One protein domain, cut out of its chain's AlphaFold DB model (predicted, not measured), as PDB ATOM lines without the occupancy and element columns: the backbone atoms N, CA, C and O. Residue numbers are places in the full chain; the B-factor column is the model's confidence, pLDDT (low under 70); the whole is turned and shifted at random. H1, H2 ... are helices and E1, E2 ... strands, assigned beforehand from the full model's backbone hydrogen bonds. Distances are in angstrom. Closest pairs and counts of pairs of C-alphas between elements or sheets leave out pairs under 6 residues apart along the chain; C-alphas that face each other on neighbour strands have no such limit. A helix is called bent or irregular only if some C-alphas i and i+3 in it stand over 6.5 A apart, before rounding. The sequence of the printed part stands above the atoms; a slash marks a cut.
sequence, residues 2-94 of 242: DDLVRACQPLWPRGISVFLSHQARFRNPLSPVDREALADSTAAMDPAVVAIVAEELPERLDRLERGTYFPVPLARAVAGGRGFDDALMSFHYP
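AT A GLANCE: This is residues 2 to 94 of the 242 residues of an uncharacterized protein of Holophagales bacterium (UniProt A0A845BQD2). Two short strands, E1 and E2, follow each other as one gently bent ribbon, with E4 beside E1 and E3 beside E2; H1 and H4, side by side, pack together next to this ribbon, while H5 packs crosswise on H4 and H6 on H5. H2 sits near E3, far from H6, and the short H3 comes close to H1, H4 and H5 without clearly touching them. The printed part has 93 residues, with six named helices and four named strands in the order H1 E1 E2 E3 H2 H3 H4 E4 H5 H6; the class is mixed, helices and strands. One sheet is E1 E4, parallel, and the other is E2 E3, antiparallel. The whole is compact and rounded, with a radius of gyration of the C-alphas of 12.1 A and spans of 32 by 29 by 21 A.

IN THESE COORDINATES: E1 is residues 16 to 18 and E4 residues 67 to 69; C-alpha 16 is at (116.847, 103.846, 69.152). E2 is residues 20 to 22 and E3 residues 25 to 27. H4, residues 47 to 56, is the longest helix, 12.5 A; it is neither bent nor irregular, but only just: C-alphas 53 and 56 are 6.2 A apart. H5, residues 71 to 79, measures 12.0 A. H1, residues 2 to 8, measures 9.9 A and begins with C-alpha 2 at (115.992, 104.832, 87.259). H2 is residues 32 to 37, 8.8 A, and H3 residues 42 to 45. H6, residues 84 to 88, ends with C-alpha 88 at (104.671, 100.276, 66.817).

HOW THE PARTS SIT: E1 and E4 are parallel, at 37 degrees, with N 69 and O 17 2.8 A apart, within hydrogen-bond range. Residues 68 to 69 of E4 also pair with residues 92 to 93, antiparallel. E1 runs on into E2 at 27 degrees. E2 and E3 form a hairpin, with N 20 and O 27 2.9 A apart, within hydrogen-bond range. The closest C-alphas of E3 and H2, those of Arg 27 and Asp 34, are 5.1 A apart. H1 and H4 touch, Ala 7 and Ala 54 having the closest C-alphas at 4.6 A; they run the same way at a steep tilt of 36 degrees, only just past shallow. H4 and H5 touch about perpendicular, at 83 degrees, with the C-alphas of Val 49 and Pro 71 closest at 5.5 A. H5 and H6 touch, the closest C-alphas being those of Val 78 and Phe 84, 6.0 A. H3 is close to but not clearly touching H1, with the C-alphas of Leu 4 and Ala 44 closest at 7.0 A. H2 is apart from H4, H5 and H6. In H1, H2, H4, H5 and H6 every O i to N i+4 pair is within hydrogen-bond range; H3 is too short for such a pair.

THE WHOLE: The two C-alphas farthest apart, those of Val 33 and Gly 81, are 34.5 A apart. The printed part has no cut, and no link is long. The mean pLDDT of the printed part is 94.0, and no printed residue is under 70.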
ATOM      1  N   ASP A   2     114.760 105.610  87.475       91.25
ATOM      2  CA  ASP A   2     115.992 104.832  87.259       91.25
ATOM      3  C   ASP A   2     115.791 103.598  86.374       91.25
ATOM      4  O   ASP A   2     116.617 103.330  85.503       91.25
ATOM      5  N   ASP A   3     114.665 102.897  86.532       91.19
ATOM      6  CA  ASP A   3     114.327 101.743  85.692       91.19
ATOM      7  C   ASP A   3     114.146 102.133  84.223       91.19
ATOM      8  O   ASP A   3     114.680 101.473  83.338       91.19
ATOM      9  N   LEU A   4     113.474 103.257  83.956       94.50
ATOM     10  CA  LEU A   4     113.300 103.780  82.601       94.50
ATOM     11  C   LEU A   4     114.643 104.182  81.980       94.50
ATOM     12  O   LEU A   4     114.909 103.872  80.823       94.50
ATOM     13  N   VAL A   5     115.508 104.854  82.744       95.62
ATOM     14  CA  VAL A   5     116.853 105.227  82.283       95.62
ATOM     15  C   VAL A   5     117.655 103.976  81.934       95.62
ATOM     16  O   VAL A   5     118.233 103.907  80.849       95.62
ATOM     17  N   ARG A   6     117.656 102.976  82.821       95.38
ATOM     18  CA  ARG A   6     118.337 101.694  82.616       95.38
ATOM     19  C   ARG A   6     117.802 100.956  81.391       95.38
ATOM     20  O   ARG A   6     118.590 100.416  80.626       95.38
ATOM     21  N   ALA A   7     116.490 100.984  81.178       95.44
ATOM     22  CA  ALA A   7     115.842 100.384  80.017       95.44
ATOM     23  C   ALA A   7     116.210 101.091  78.698       95.44
ATOM     24  O   ALA A   7     116.384 100.438  77.674       95.44
ATOM     25  N   CYS A   8     116.402 102.414  78.713       96.75
ATOM     26  CA  CYS A   8     116.820 103.168  77.527       96.75
ATOM     27  C   CYS A   8     118.298 102.953  77.145       96.75
ATOM     28  O   CYS A   8     118.645 103.066  75.970       96.75
ATOM     29  N   GLN A   9     119.184 102.671  78.106       95.69
ATOM     30  CA  GLN A   9     120.630 102.525  77.868       95.69
ATOM     31  C   GLN A   9     121.006 101.514  76.768       95.69
ATOM     32  O   GLN A   9     121.798 101.889  75.904       95.69
ATOM     33  N   PRO A  10     120.475 100.275  76.734       94.62
ATOM     34  CA  PRO A  10     120.808  99.318  75.675       94.62
ATOM     35  C   PRO A  10     120.237  99.701  74.300       94.62
ATOM     36  O   PRO A  10     120.762  99.260  73.278       94.62
ATOM     37  N   LEU A  11     119.190 100.532  74.253       96.31
ATOM     38  CA  LEU A  11     118.562 100.981  73.006       96.31
ATOM     39  C   LEU A  11     119.410 102.048  72.296       96.31
ATOM     40  O   LEU A  11     119.528 102.047  71.069       96.31
ATOM     41  N   TRP A  12     120.049 102.935  73.062       95.69
ATOM     42  CA  TRP A  12     120.753 104.096  72.517       95.69
ATOM     43  C   TRP A  12     121.874 103.757  71.516       95.69
ATOM     44  O   TRP A  12     121.841 104.295  70.406       95.69
ATOM     45  N   PRO A  13     122.810 102.822  71.796       94.38
ATOM     46  CA  PRO A  13     123.850 102.436  70.835       94.38
ATOM     47  C   PRO A  13     123.309 101.835  69.529       94.38
ATOM     48  O   PRO A  13     124.028 101.763  68.537       94.38
ATOM     49  N   ARG A  14     122.044 101.396  69.510       94.25
ATOM     50  CA  ARG A  14     121.361 100.872  68.317       94.25
ATOM     51  C   ARG A  14     120.689 101.970  67.489       94.25
ATOM     52  O   ARG A  14     120.075 101.671  66.470       94.25
ATOM     53  N   GLY A  15     120.820 103.233  67.897       94.00
ATOM     54  CA  GLY A  15     120.157 104.372  67.263       94.00
ATOM     55  C   GLY A  15     118.660 104.428  67.565       94.00
ATOM     56  O   GLY A  15     117.900 104.970  66.764       94.00
ATOM     57  N   ILE A  16     118.235 103.845  68.689       95.81
ATOM     58  CA  ILE A  16     116.847 103.846  69.152       95.81
ATOM     59  C   ILE A  16     116.741 104.815  70.327       95.81
ATOM     60  O   ILE A  16     117.344 104.616  71.383       95.81
ATOM     61  N   SER A  17     115.962 105.874  70.140       96.62
ATOM     62  CA  SER A  17     115.663 106.873  71.161       96.62
ATOM     63  C   SER A  17     114.237 106.739  71.670       96.62
ATOM     64  O   SER A  17     113.324 106.353  70.945       96.62
ATOM     65  N   VAL A  18     114.029 107.119  72.927       97.25
ATOM     66  CA  VAL A  18     112.709 107.147  73.561       97.25
ATOM     67  C   VAL A  18     112.393 108.568  73.982       97.25
ATOM     68  O   VAL A  18     113.177 109.179  74.707       97.25
ATOM     69  N   PHE A  19     111.229 109.072  73.567       97.50
ATOM     70  CA  PHE A  19     110.707 110.352  74.037       97.50
ATOM     71  C   PHE A  19     109.431 110.179  74.848       97.50
ATOM     72  O   PHE A  19     108.464 109.546  74.422       97.50
ATOM     73  N   LEU A  20     109.409 110.839  76.002       96.81
ATOM     74  CA  LEU A  20     108.202 111.063  76.779       96.81
ATOM     75  C   LEU A  20     107.706 112.488  76.560       96.81
ATOM     76  O   LEU A  20     108.481 113.440  76.581       96.81
ATOM     77  N   SER A  21     106.397 112.638  76.375       93.19
ATOM     78  CA  SER A  21     105.753 113.949  76.411       93.19
ATOM     79  C   SER A  21     105.599 114.392  77.863       93.19
ATOM     80  O   SER A  21     104.875 113.749  78.624       93.19
ATOM     81  N   HIS A  22     106.220 115.507  78.233       94.75
ATOM     82  CA  HIS A  22     106.076 116.112  79.553       94.75
ATOM     83  C   HIS A  22     106.186 117.639  79.454       94.75
ATOM     84  O   HIS A  22     107.076 118.154  78.779       94.75
ATOM     85  N   GLN A  23     105.258 118.360  80.098       92.19
ATOM     86  CA  GLN A  23     105.189 119.832  80.082       92.19
ATOM     87  C   GLN A  23     105.325 120.431  78.669       92.19
ATOM     88  O   GLN A  23     106.188 121.269  78.408       92.19
ATOM     89  N   ALA A  24     104.474 119.978  77.742       92.62
ATOM     90  CA  ALA A  24     104.427 120.475  76.363       92.62
ATOM     91  C   ALA A  24     105.714 120.274  75.527       92.62
ATOM     92  O   ALA A  24     105.898 120.946  74.509       92.62
ATOM     93  N   ARG A  25     106.607 119.371  75.953       94.94
ATOM     94  CA  ARG A  25     107.872 119.056  75.280       94.94
ATOM     95  C   ARG A  25     108.096 117.553  75.210       94.94
ATOM     96  O   ARG A  25     107.653 116.805  76.084       94.94
ATOM     97  N   PHE A  26     108.846 117.122  74.203       96.25
ATOM     98  CA  PHE A  26     109.422 115.784  74.180       96.25
ATOM     99  C   PHE A  26     110.741 115.748  74.951       96.25
ATOM    100  O   PHE A  26     111.621 116.582  74.744       96.25
ATOM    101  N   ARG A  27     110.866 114.764  75.840       96.25
ATOM    102  CA  ARG A  27     111.974 114.611  76.782       96.25
ATOM    103  C   ARG A  27     112.612 113.239  76.630       96.25
ATOM    104  O   ARG A  27     111.897 112.235  76.619       96.25
ATOM    105  N   ASN A  28     113.939 113.193  76.532       97.06
ATOM    106  CA  ASN A  28     114.699 111.946  76.508       97.06
ATOM    107  C   ASN A  28     115.171 111.567  77.922       97.06
ATOM    108  O   ASN A  28     115.985 112.299  78.480       97.06
ATOM    109  N   PRO A  29     114.774 110.412  78.483       96.94
ATOM    110  CA  PRO A  29     115.243 109.971  79.804       96.94
ATOM    111  C   PRO A  29     116.776 109.859  79.941       96.94
ATOM    112  O   PRO A  29     117.318 109.923  81.051       96.94
ATOM    113  N   LEU A  30     117.497 109.683  78.828       97.12
ATOM    114  CA  LEU A  30     118.958 109.603  78.825       97.12
ATOM    115  C   LEU A  30     119.646 110.973  78.907       97.12
ATOM    116  O   LEU A  30     120.772 111.026  79.396       97.12
ATOM    117  N   SER A  31     118.991 112.065  78.496       96.12
ATOM    118  CA  SER A  31     119.543 113.416  78.662       96.12
ATOM    119  C   SER A  31     119.431 113.837  80.135       96.12
ATOM    120  O   SER A  31     118.338 113.754  80.695       96.12
ATOM    121  N   PRO A  32     120.518 114.287  80.793       94.81
ATOM    122  CA  PRO A  32     120.465 114.715  82.191       94.81
ATOM    123  C   PRO A  32     119.466 115.851  82.441       94.81
ATOM    124  O   PRO A  32     118.716 115.798  83.412       94.81
ATOM    125  N   VAL A  33     119.410 116.832  81.533       93.50
ATOM    126  CA  VAL A  33     118.489 117.978  81.622       93.50
ATOM    127  C   VAL A  33     117.039 117.519  81.478       93.50
ATOM    128  O   VAL A  33     116.168 117.908  82.254       93.50
ATOM    129  N   ASP A  34     116.768 116.656  80.497       95.69
ATOM    130  CA  ASP A  34     115.423 116.118  80.294       95.69
ATOM    131  C   ASP A  34     115.017 115.158  81.426       95.69
ATOM    132  O   ASP A  34     113.840 115.097  81.775       95.69
ATOM    133  N   ARG A  35     115.966 114.436  82.035       95.31
ATOM    134  CA  ARG A  35     115.718 113.552  83.181       95.31
ATOM    135  C   ARG A  35     115.278 114.325  84.414       95.31
ATOM    136  O   ARG A  35     114.336 113.897  85.072       95.31
ATOM    137  N   GLU A  36     115.931 115.446  84.714       94.38
ATOM    138  CA  GLU A  36     115.514 116.329  85.806       94.38
ATOM    139  C   GLU A  36     114.081 116.825  85.577       94.38
ATOM    140  O   GLU A  36     113.235 116.713  86.462       94.38
ATOM    141  N   ALA A  37     113.767 117.250  84.350       94.06
ATOM    142  CA  ALA A  37     112.415 117.659  83.976       94.06
ATOM    143  C   ALA A  37     111.385 116.515  84.016       94.06
ATOM    144  O   ALA A  37     110.192 116.783  84.049       94.06
ATOM    145  N   LEU A  38     111.811 115.251  83.976       96.31
ATOM    146  CA  LEU A  38     110.936 114.078  84.049       96.31
ATOM    147  C   LEU A  38     110.772 113.531  85.476       96.31
ATOM    148  O   LEU A  38     110.077 112.526  85.648       96.31
ATOM    149  N   ALA A  39     111.391 114.148  86.487       92.38
ATOM    150  CA  ALA A  39     111.432 113.619  87.850       92.38
ATOM    151  C   ALA A  39     110.042 113.413  88.479       92.38
ATOM    152  O   ALA A  39     109.863 112.462  89.236       92.38
ATOM    153  N   ASP A  40     109.056 114.245  88.134       90.69
ATOM    154  CA  ASP A  40     107.662 114.168  88.595       90.69
ATOM    155  C   ASP A  40     106.692 113.657  87.509       90.69
ATOM    156  O   ASP A  40     105.469 113.675  87.674       90.69
ATOM    157  N   SER A  41     107.219 113.173  86.382       95.12
ATOM    158  CA  SER A  41     106.405 112.696  85.269       95.12
ATOM    159  C   SER A  41     105.708 111.382  85.615       95.12
ATOM    160  O   SER A  41     106.337 110.325  85.685       95.12
ATOM    161  N   THR A  42     104.379 111.421  85.734       93.88
ATOM    162  CA  THR A  42     103.552 110.222  85.952       93.88
ATOM    163  C   THR A  42     103.748 109.185  84.851       93.88
ATOM    164  O   THR A  42     103.874 108.002  85.140       93.88
ATOM    165  N   ALA A  43     103.873 109.624  83.595       93.62
ATOM    166  CA  ALA A  43     104.145 108.746  82.460       93.62
ATOM    167  C   ALA A  43     105.488 108.013  82.587       93.62
ATOM    168  O   ALA A  43     105.626 106.897  82.108       93.62
ATOM    169  N   ALA A  44     106.478 108.628  83.232       93.44
ATOM    170  CA  ALA A  44     107.786 108.018  83.427       93.44
ATOM    171  C   ALA A  44     107.856 107.086  84.654       93.44
ATOM    172  O   ALA A  44     108.861 106.400  84.855       93.44
ATOM    173  N   MET A  45     106.807 107.089  85.481       93.00
ATOM    174  CA  MET A  45     106.600 106.175  86.611       93.00
ATOM    175  C   MET A  45     105.537 105.107  86.314       93.00
ATOM    176  O   MET A  45     105.339 104.214  87.131       93.00
ATOM    177  N   ASP A  46     104.848 105.199  85.175       95.62
ATOM    178  CA  ASP A  46     103.809 104.259  84.765       95.62
ATOM    179  C   ASP A  46     104.436 102.894  84.416       95.62
ATOM    180  O   ASP A  46     105.223 102.817  83.463       95.62
ATOM    181  N   PRO A  47     104.096 101.810  85.143       95.25
ATOM    182  CA  PRO A  47     104.647 100.483  84.887       95.25
ATOM    183  C   PRO A  47     104.419  99.993  83.456       95.25
ATOM    184  O   PRO A  47     105.290  99.327  82.905       95.25
ATOM    185  N   ALA A  48     103.295 100.351  82.825       95.75
ATOM    186  CA  ALA A  48     103.019  99.946  81.450       95.75
ATOM    187  C   ALA A  48     103.980 100.629  80.468       95.75
ATOM    188  O   ALA A  48     104.487  99.991  79.552       95.75
ATOM    189  N   VAL A  49     104.283 101.915  80.682       96.75
ATOM    190  CA  VAL A  49     105.253 102.661  79.864       96.75
ATOM    191  C   VAL A  49     106.662 102.113  80.065       96.75
ATOM    192  O   VAL A  49     107.396 101.955  79.089       96.75
ATOM    193  N   VAL A  50     107.038 101.799  81.308       95.88
ATOM    194  CA  VAL A  50     108.338 101.186  81.611       95.88
ATOM    195  C   VAL A  50     108.458  99.816  80.944       95.88
ATOM    196  O   VAL A  50     109.477  99.575  80.306       95.88
ATOM    197  N   ALA A  51     107.424  98.972  80.996       95.88
ATOM    198  CA  ALA A  51     107.415  97.659  80.345       95.88
ATOM    199  C   ALA A  51     107.601  97.757  78.821       95.88
ATOM    200  O   ALA A  51     108.389  97.002  78.253       95.88
ATOM    201  N   ILE A  52     106.987  98.750  78.155       96.44
ATOM    202  CA  ILE A  52     107.242  98.986  76.722       96.44
ATOM    203  C   ILE A  52     108.744  99.164  76.450       96.44
ATOM    204  O   ILE A  52     109.272  98.616  75.487       96.44
ATOM    205  N   VAL A  53     109.439  99.945  77.278       97.19
ATOM    206  CA  VAL A  53     110.853 100.282  77.051       97.19
ATOM    207  C   VAL A  53     111.800  99.184  77.540       97.19
ATOM    208  O   VAL A  53     112.834  98.964  76.918       97.19
ATOM    209  N   ALA A  54     111.468  98.513  78.642       96.19
ATOM    210  CA  ALA A  54     112.319  97.518  79.289       96.19
ATOM    211  C   ALA A  54     112.186  96.112  78.691       96.19
ATOM    212  O   ALA A  54     113.135  95.336  78.777       96.19
ATOM    213  N   GLU A  55     111.040  95.794  78.090       94.81
ATOM    214  CA  GLU A  55     110.714  94.442  77.626       94.81
ATOM    215  C   GLU A  55     110.371  94.466  76.134       94.81
ATOM    216  O   GLU A  55     111.109  93.925  75.311       94.81
ATOM    217  N   GLU A  56     109.316  95.190  75.751       94.69
ATOM    218  CA  GLU A  56     108.760  95.071  74.399       94.69
ATOM    219  C   GLU A  56     109.693  95.611  73.299       94.69
ATOM    220  O   GLU A  56     109.833  94.989  72.242       94.69
ATOM    221  N   LEU A  57     110.340  96.766  73.508       94.75
ATOM    222  CA  LEU A  57     111.310  97.301  72.543       94.75
ATOM    223  C   LEU A  57     112.568  96.407  72.442       94.75
ATOM    224  O   LEU A  57     112.921  96.034  71.319       94.75
ATOM    225  N   PRO A  58     113.232  96.009  73.549       93.25
ATOM    226  CA  PRO A  58     114.380  95.101  73.506       93.25
ATOM    227  C   PRO A  58     114.113  93.746  72.845       93.25
ATOM    228  O   PRO A  58     114.947  93.290  72.067       93.25
ATOM    229  N   GLU A  59     112.954  93.120  73.069       93.50
ATOM    230  CA  GLU A  59     112.591  91.847  72.413       93.50
ATOM    231  C   GLU A  59     112.569  91.936  70.881       93.50
ATOM    232  O   GLU A  59     112.603  90.930  70.171       93.50
ATOM    233  N   ARG A  60     112.493  93.156  70.352       91.81
ATOM    234  CA  ARG A  60     112.326  93.448  68.931       91.81
ATOM    235  C   ARG A  60     113.533  94.170  68.355       91.81
ATOM    236  O   ARG A  60     113.468  94.610  67.213       91.81
ATOM    237  N   LEU A  61     114.625  94.285  69.109       90.56
ATOM    238  CA  LEU A  61     115.759  95.150  68.788       90.56
ATOM    239  C   LEU A  61     116.312  94.945  67.371       90.56
ATOM    240  O   LEU A  61     116.674  95.914  66.711       90.56
ATOM    241  N   ASP A  62     116.325  93.702  66.889       89.06
ATOM    242  CA  ASP A  62     116.842  93.345  65.562       89.06
ATOM    243  C   ASP A  62     115.943  93.787  64.398       89.06
ATOM    244  O   ASP A  62     116.403  93.873  63.261       89.06
ATOM    245  N   ARG A  63     114.668  94.082  64.669       89.00
ATOM    246  CA  ARG A  63     113.683  94.551  63.682       89.00
ATOM    247  C   ARG A  63     113.291  96.016  63.856       89.00
ATOM    248  O   ARG A  63     112.529  96.529  63.041       89.00
ATOM    249  N   LEU A  64     113.766  96.679  64.910       92.12
ATOM    250  CA  LEU A  64     113.494  98.093  65.132       92.12
ATOM    251  C   LEU A  64     114.318  98.948  64.169       92.12
ATOM    252  O   LEU A  64     115.542  98.846  64.097       92.12
ATOM    253  N   GLU A  65     113.638  99.844  63.462       92.31
ATOM    254  CA  GLU A  65     114.305 100.893  62.705       92.31
ATOM    255  C   GLU A  65     114.924 101.923  63.656       92.31
ATOM    256  O   GLU A  65     114.389 102.207  64.735       92.31
ATOM    257  N   ARG A  66     116.032 102.540  63.231       93.38
ATOM    258  CA  ARG A  66     116.609 103.698  63.926       93.38
ATOM    259  C   ARG A  66     115.580 104.825  64.017       93.38
ATOM    260  O   ARG A  66     114.780 105.039  63.103       93.38
ATOM    261  N   GLY A  67     115.632 105.583  65.103       95.31
ATOM    262  CA  GLY A  67     114.770 106.736  65.327       95.31
ATOM    263  C   GLY A  67     114.130 106.750  66.703       95.31
ATOM    264  O   GLY A  67     114.554 106.056  67.625       95.31
ATOM    265  N   THR A  68     113.102 107.582  66.826       96.62
ATOM    266  CA  THR A  68     112.445 107.868  68.097       96.62
ATOM    267  C   THR A  68     111.147 107.094  68.236       96.62
ATOM    268  O   THR A  68     110.288 107.147  67.358       96.62
ATOM    269  N   TYR A  69     110.979 106.452  69.387       96.75
ATOM    270  CA  TYR A  69     109.776 105.736  69.787       96.75
ATOM    271  C   TYR A  69     109.075 106.453  70.943       96.75
ATOM    272  O   TYR A  69     109.713 107.054  71.815       96.75
ATOM    273  N   PHE A  70     107.743 106.373  70.957       96.75
ATOM    274  CA  PHE A  70     106.896 107.047  71.941       96.75
ATOM    275  C   PHE A  70     106.136 106.009  72.785       96.75
ATOM    276  O   PHE A  70     105.050 105.570  72.402       96.75
ATOM    277  N   PRO A  71     106.669 105.593  73.947       96.38
ATOM    278  CA  PRO A  71     106.118 104.474  74.711       96.38
ATOM    279  C   PRO A  71     104.768 104.791  75.369       96.38
ATOM    280  O   PRO A  71     103.967 103.888  75.569       96.38
ATOM    281  N   VAL A  72     104.456 106.063  75.643       95.88
ATOM    282  CA  VAL A  72     103.156 106.462  76.219       95.88
ATOM    283  C   VAL A  72     101.982 106.125  75.292       95.88
ATOM    284  O   VAL A  72     101.065 105.424  75.723       95.88
ATOM    285  N   PRO A  73     101.945 106.597  74.028       94.88
ATOM    286  CA  PRO A  73     100.877 106.198  73.120       94.88
ATOM    287  C   PRO A  73     100.922 104.704  72.761       94.88
ATOM    288  O   PRO A  73      99.854 104.128  72.555       94.88
ATOM    289  N   LEU A  74     102.096 104.057  72.764       95.44
ATOM    290  CA  LEU A  74     102.201 102.601  72.585       95.44
ATOM    291  C   LEU A  74     101.496 101.833  73.704       95.44
ATOM    292  O   LEU A  74     100.619 101.020  73.417       95.44
ATOM    293  N   ALA A  75     101.802 102.145  74.965       95.81
ATOM    294  CA  ALA A  75     101.173 101.518  76.125       95.81
ATOM    295  C   ALA A  75      99.645 101.674  76.087       95.81
ATOM    296  O   ALA A  75      98.907 100.715  76.307       95.81
ATOM    297  N   ARG A  76      99.153 102.866  75.718       95.44
ATOM    298  CA  ARG A  76      97.711 103.129  75.560       95.44
ATOM    299  C   ARG A  76      97.076 102.304  74.442       95.44
ATOM    300  O   ARG A  76      95.968 101.807  74.614       95.44
ATOM    301  N   ALA A  77      97.750 102.168  73.301       95.50
ATOM    302  CA  ALA A  77      97.244 101.388  72.176       95.50
ATOM    303  C   ALA A  77      97.159  99.891  72.513       95.50
ATOM    304  O   ALA A  77      96.148  99.261  72.205       95.50
ATOM    305  N   VAL A  78      98.180  99.353  73.186       94.50
ATOM    306  CA  VAL A  78      98.218  97.954  73.636       94.50
ATOM    307  C   VAL A  78      97.148  97.689  74.693       94.50
ATOM    308  O   VAL A  78      96.383  96.737  74.562       94.50
ATOM    309  N   ALA A  79      97.000  98.577  75.681       94.31
ATOM    310  CA  ALA A  79      95.924  98.486  76.669       94.31
ATOM    311  C   ALA A  79      94.521  98.553  76.030       94.31
ATOM    312  O   ALA A  79      93.575  97.957  76.536       94.31
ATOM    313  N   GLY A  80      94.392  99.250  74.896       93.88
ATOM    314  CA  GLY A  80      93.182  99.298  74.073       93.88
ATOM    315  C   GLY A  80      92.967  98.084  73.160       93.88
ATOM    316  O   GLY A  80      92.030  98.098  72.364       93.88
ATOM    317  N   GLY A  81      93.819  97.057  73.238       93.69
ATOM    318  CA  GLY A  81      93.682  95.800  72.499       93.69
ATOM    319  C   GLY A  81      94.344  95.762  71.119       93.69
ATOM    320  O   GLY A  81      94.153  94.784  70.398       93.69
ATOM    321  N   ARG A  82      95.123  96.783  70.718       93.12
ATOM    322  CA  ARG A  82      95.957  96.671  69.504       93.12
ATOM    323  C   ARG A  82      97.150  95.759  69.774       93.12
ATOM    324  O   ARG A  82      97.779  95.853  70.825       93.12
ATOM    325  N   GLY A  83      97.504  94.937  68.787       91.50
ATOM    326  CA  GLY A  83      98.777  94.224  68.801       91.50
ATOM    327  C   GLY A  83      99.948  95.207  68.861       91.50
ATOM    328  O   GLY A  83      99.892  96.279  68.251       91.50
ATOM    329  N   PHE A  84     101.003  94.852  69.599       91.38
ATOM    330  CA  PHE A  84     102.164  95.728  69.778       91.38
ATOM    331  C   PHE A  84     102.791  96.122  68.436       91.38
ATOM    332  O   PHE A  84     102.996  97.305  68.187       91.38
ATOM    333  N   ASP A  85     103.037  95.152  67.553       89.44
ATOM    334  CA  ASP A  85     103.703  95.386  66.265       89.44
ATOM    335  C   ASP A  85     102.875  96.316  65.357       89.44
ATOM    336  O   ASP A  85     103.417  97.223  64.725       89.44
ATOM    337  N   ASP A  86     101.546  96.179  65.381       88.44
ATOM    338  CA  ASP A  86     100.637  97.074  64.660       88.44
ATOM    339  C   ASP A  86     100.653  98.497  65.234       88.44
ATOM    340  O   ASP A  86     100.511  99.480  64.499       88.44
ATOM    341  N   ALA A  87     100.768  98.634  66.558       90.75
ATOM    342  CA  ALA A  87     100.849  99.929  67.228       90.75
ATOM    343  C   ALA A  87     102.210 100.602  66.997       90.75
ATOM    344  O   ALA A  87     102.259 101.815  66.785       90.75
ATOM    345  N   LEU A  88     103.292  99.823  66.980       89.56
ATOM    346  CA  LEU A  88     104.671 100.276  66.817       89.56
ATOM    347  C   LEU A  88     104.850 101.157  65.580       89.56
ATOM    348  O   LEU A  88     105.367 102.269  65.686       89.56
ATOM    349  N   MET A  89     104.308 100.723  64.439       77.12
ATOM    350  CA  MET A  89     104.376 101.462  63.172       77.12
ATOM    351  C   MET A  89     103.687 102.834  63.218       77.12
ATOM    352  O   MET A  89     103.951 103.692  62.380       77.12
ATOM    353  N   SER A  90     102.787 103.060  64.180       87.19
ATOM    354  CA  SER A  90     102.081 104.339  64.352       87.19
ATOM    355  C   SER A  90     102.834 105.327  65.250       87.19
ATOM    356  O   SER A  90     102.511 106.514  65.246       87.19
ATOM    357  N   PHE A  91     103.805 104.852  66.037       90.94
ATOM    358  CA  PHE A  91     104.464 105.621  67.101       90.94
ATOM    359  C   PHE A  91     105.992 105.519  67.034       90.94
ATOM    360  O   PHE A  91     106.679 105.491  68.059       90.94
ATOM    361  N   HIS A  92     106.501 105.507  65.804       92.56
ATOM    362  CA  HIS A  92     107.908 105.646  65.453       92.56
ATOM    363  C   HIS A  92     108.096 106.873  64.560       92.56
ATOM    364  O   HIS A  92     107.244 107.206  63.730       92.56
ATOM    365  N   TYR A  93     109.218 107.559  64.748       92.50
ATOM    366  CA  TYR A  93     109.618 108.674  63.911       92.50
ATOM    367  C   TYR A  93     111.083 108.518  63.487       92.50
ATOM    368  O   TYR A  93     111.969 108.572  64.350       92.50
ATOM    369  N   PRO A  94     111.367 108.350  62.181       94.12
ATOM    370  CA  PRO A  94     112.737 108.243  61.703       94.12
ATOM    371  C   PRO A  94     113.480 109.574  61.898       94.12
ATOM    372  O   PRO A  94     112.860 110.643  61.824       94.12
TER     373      PRO A  94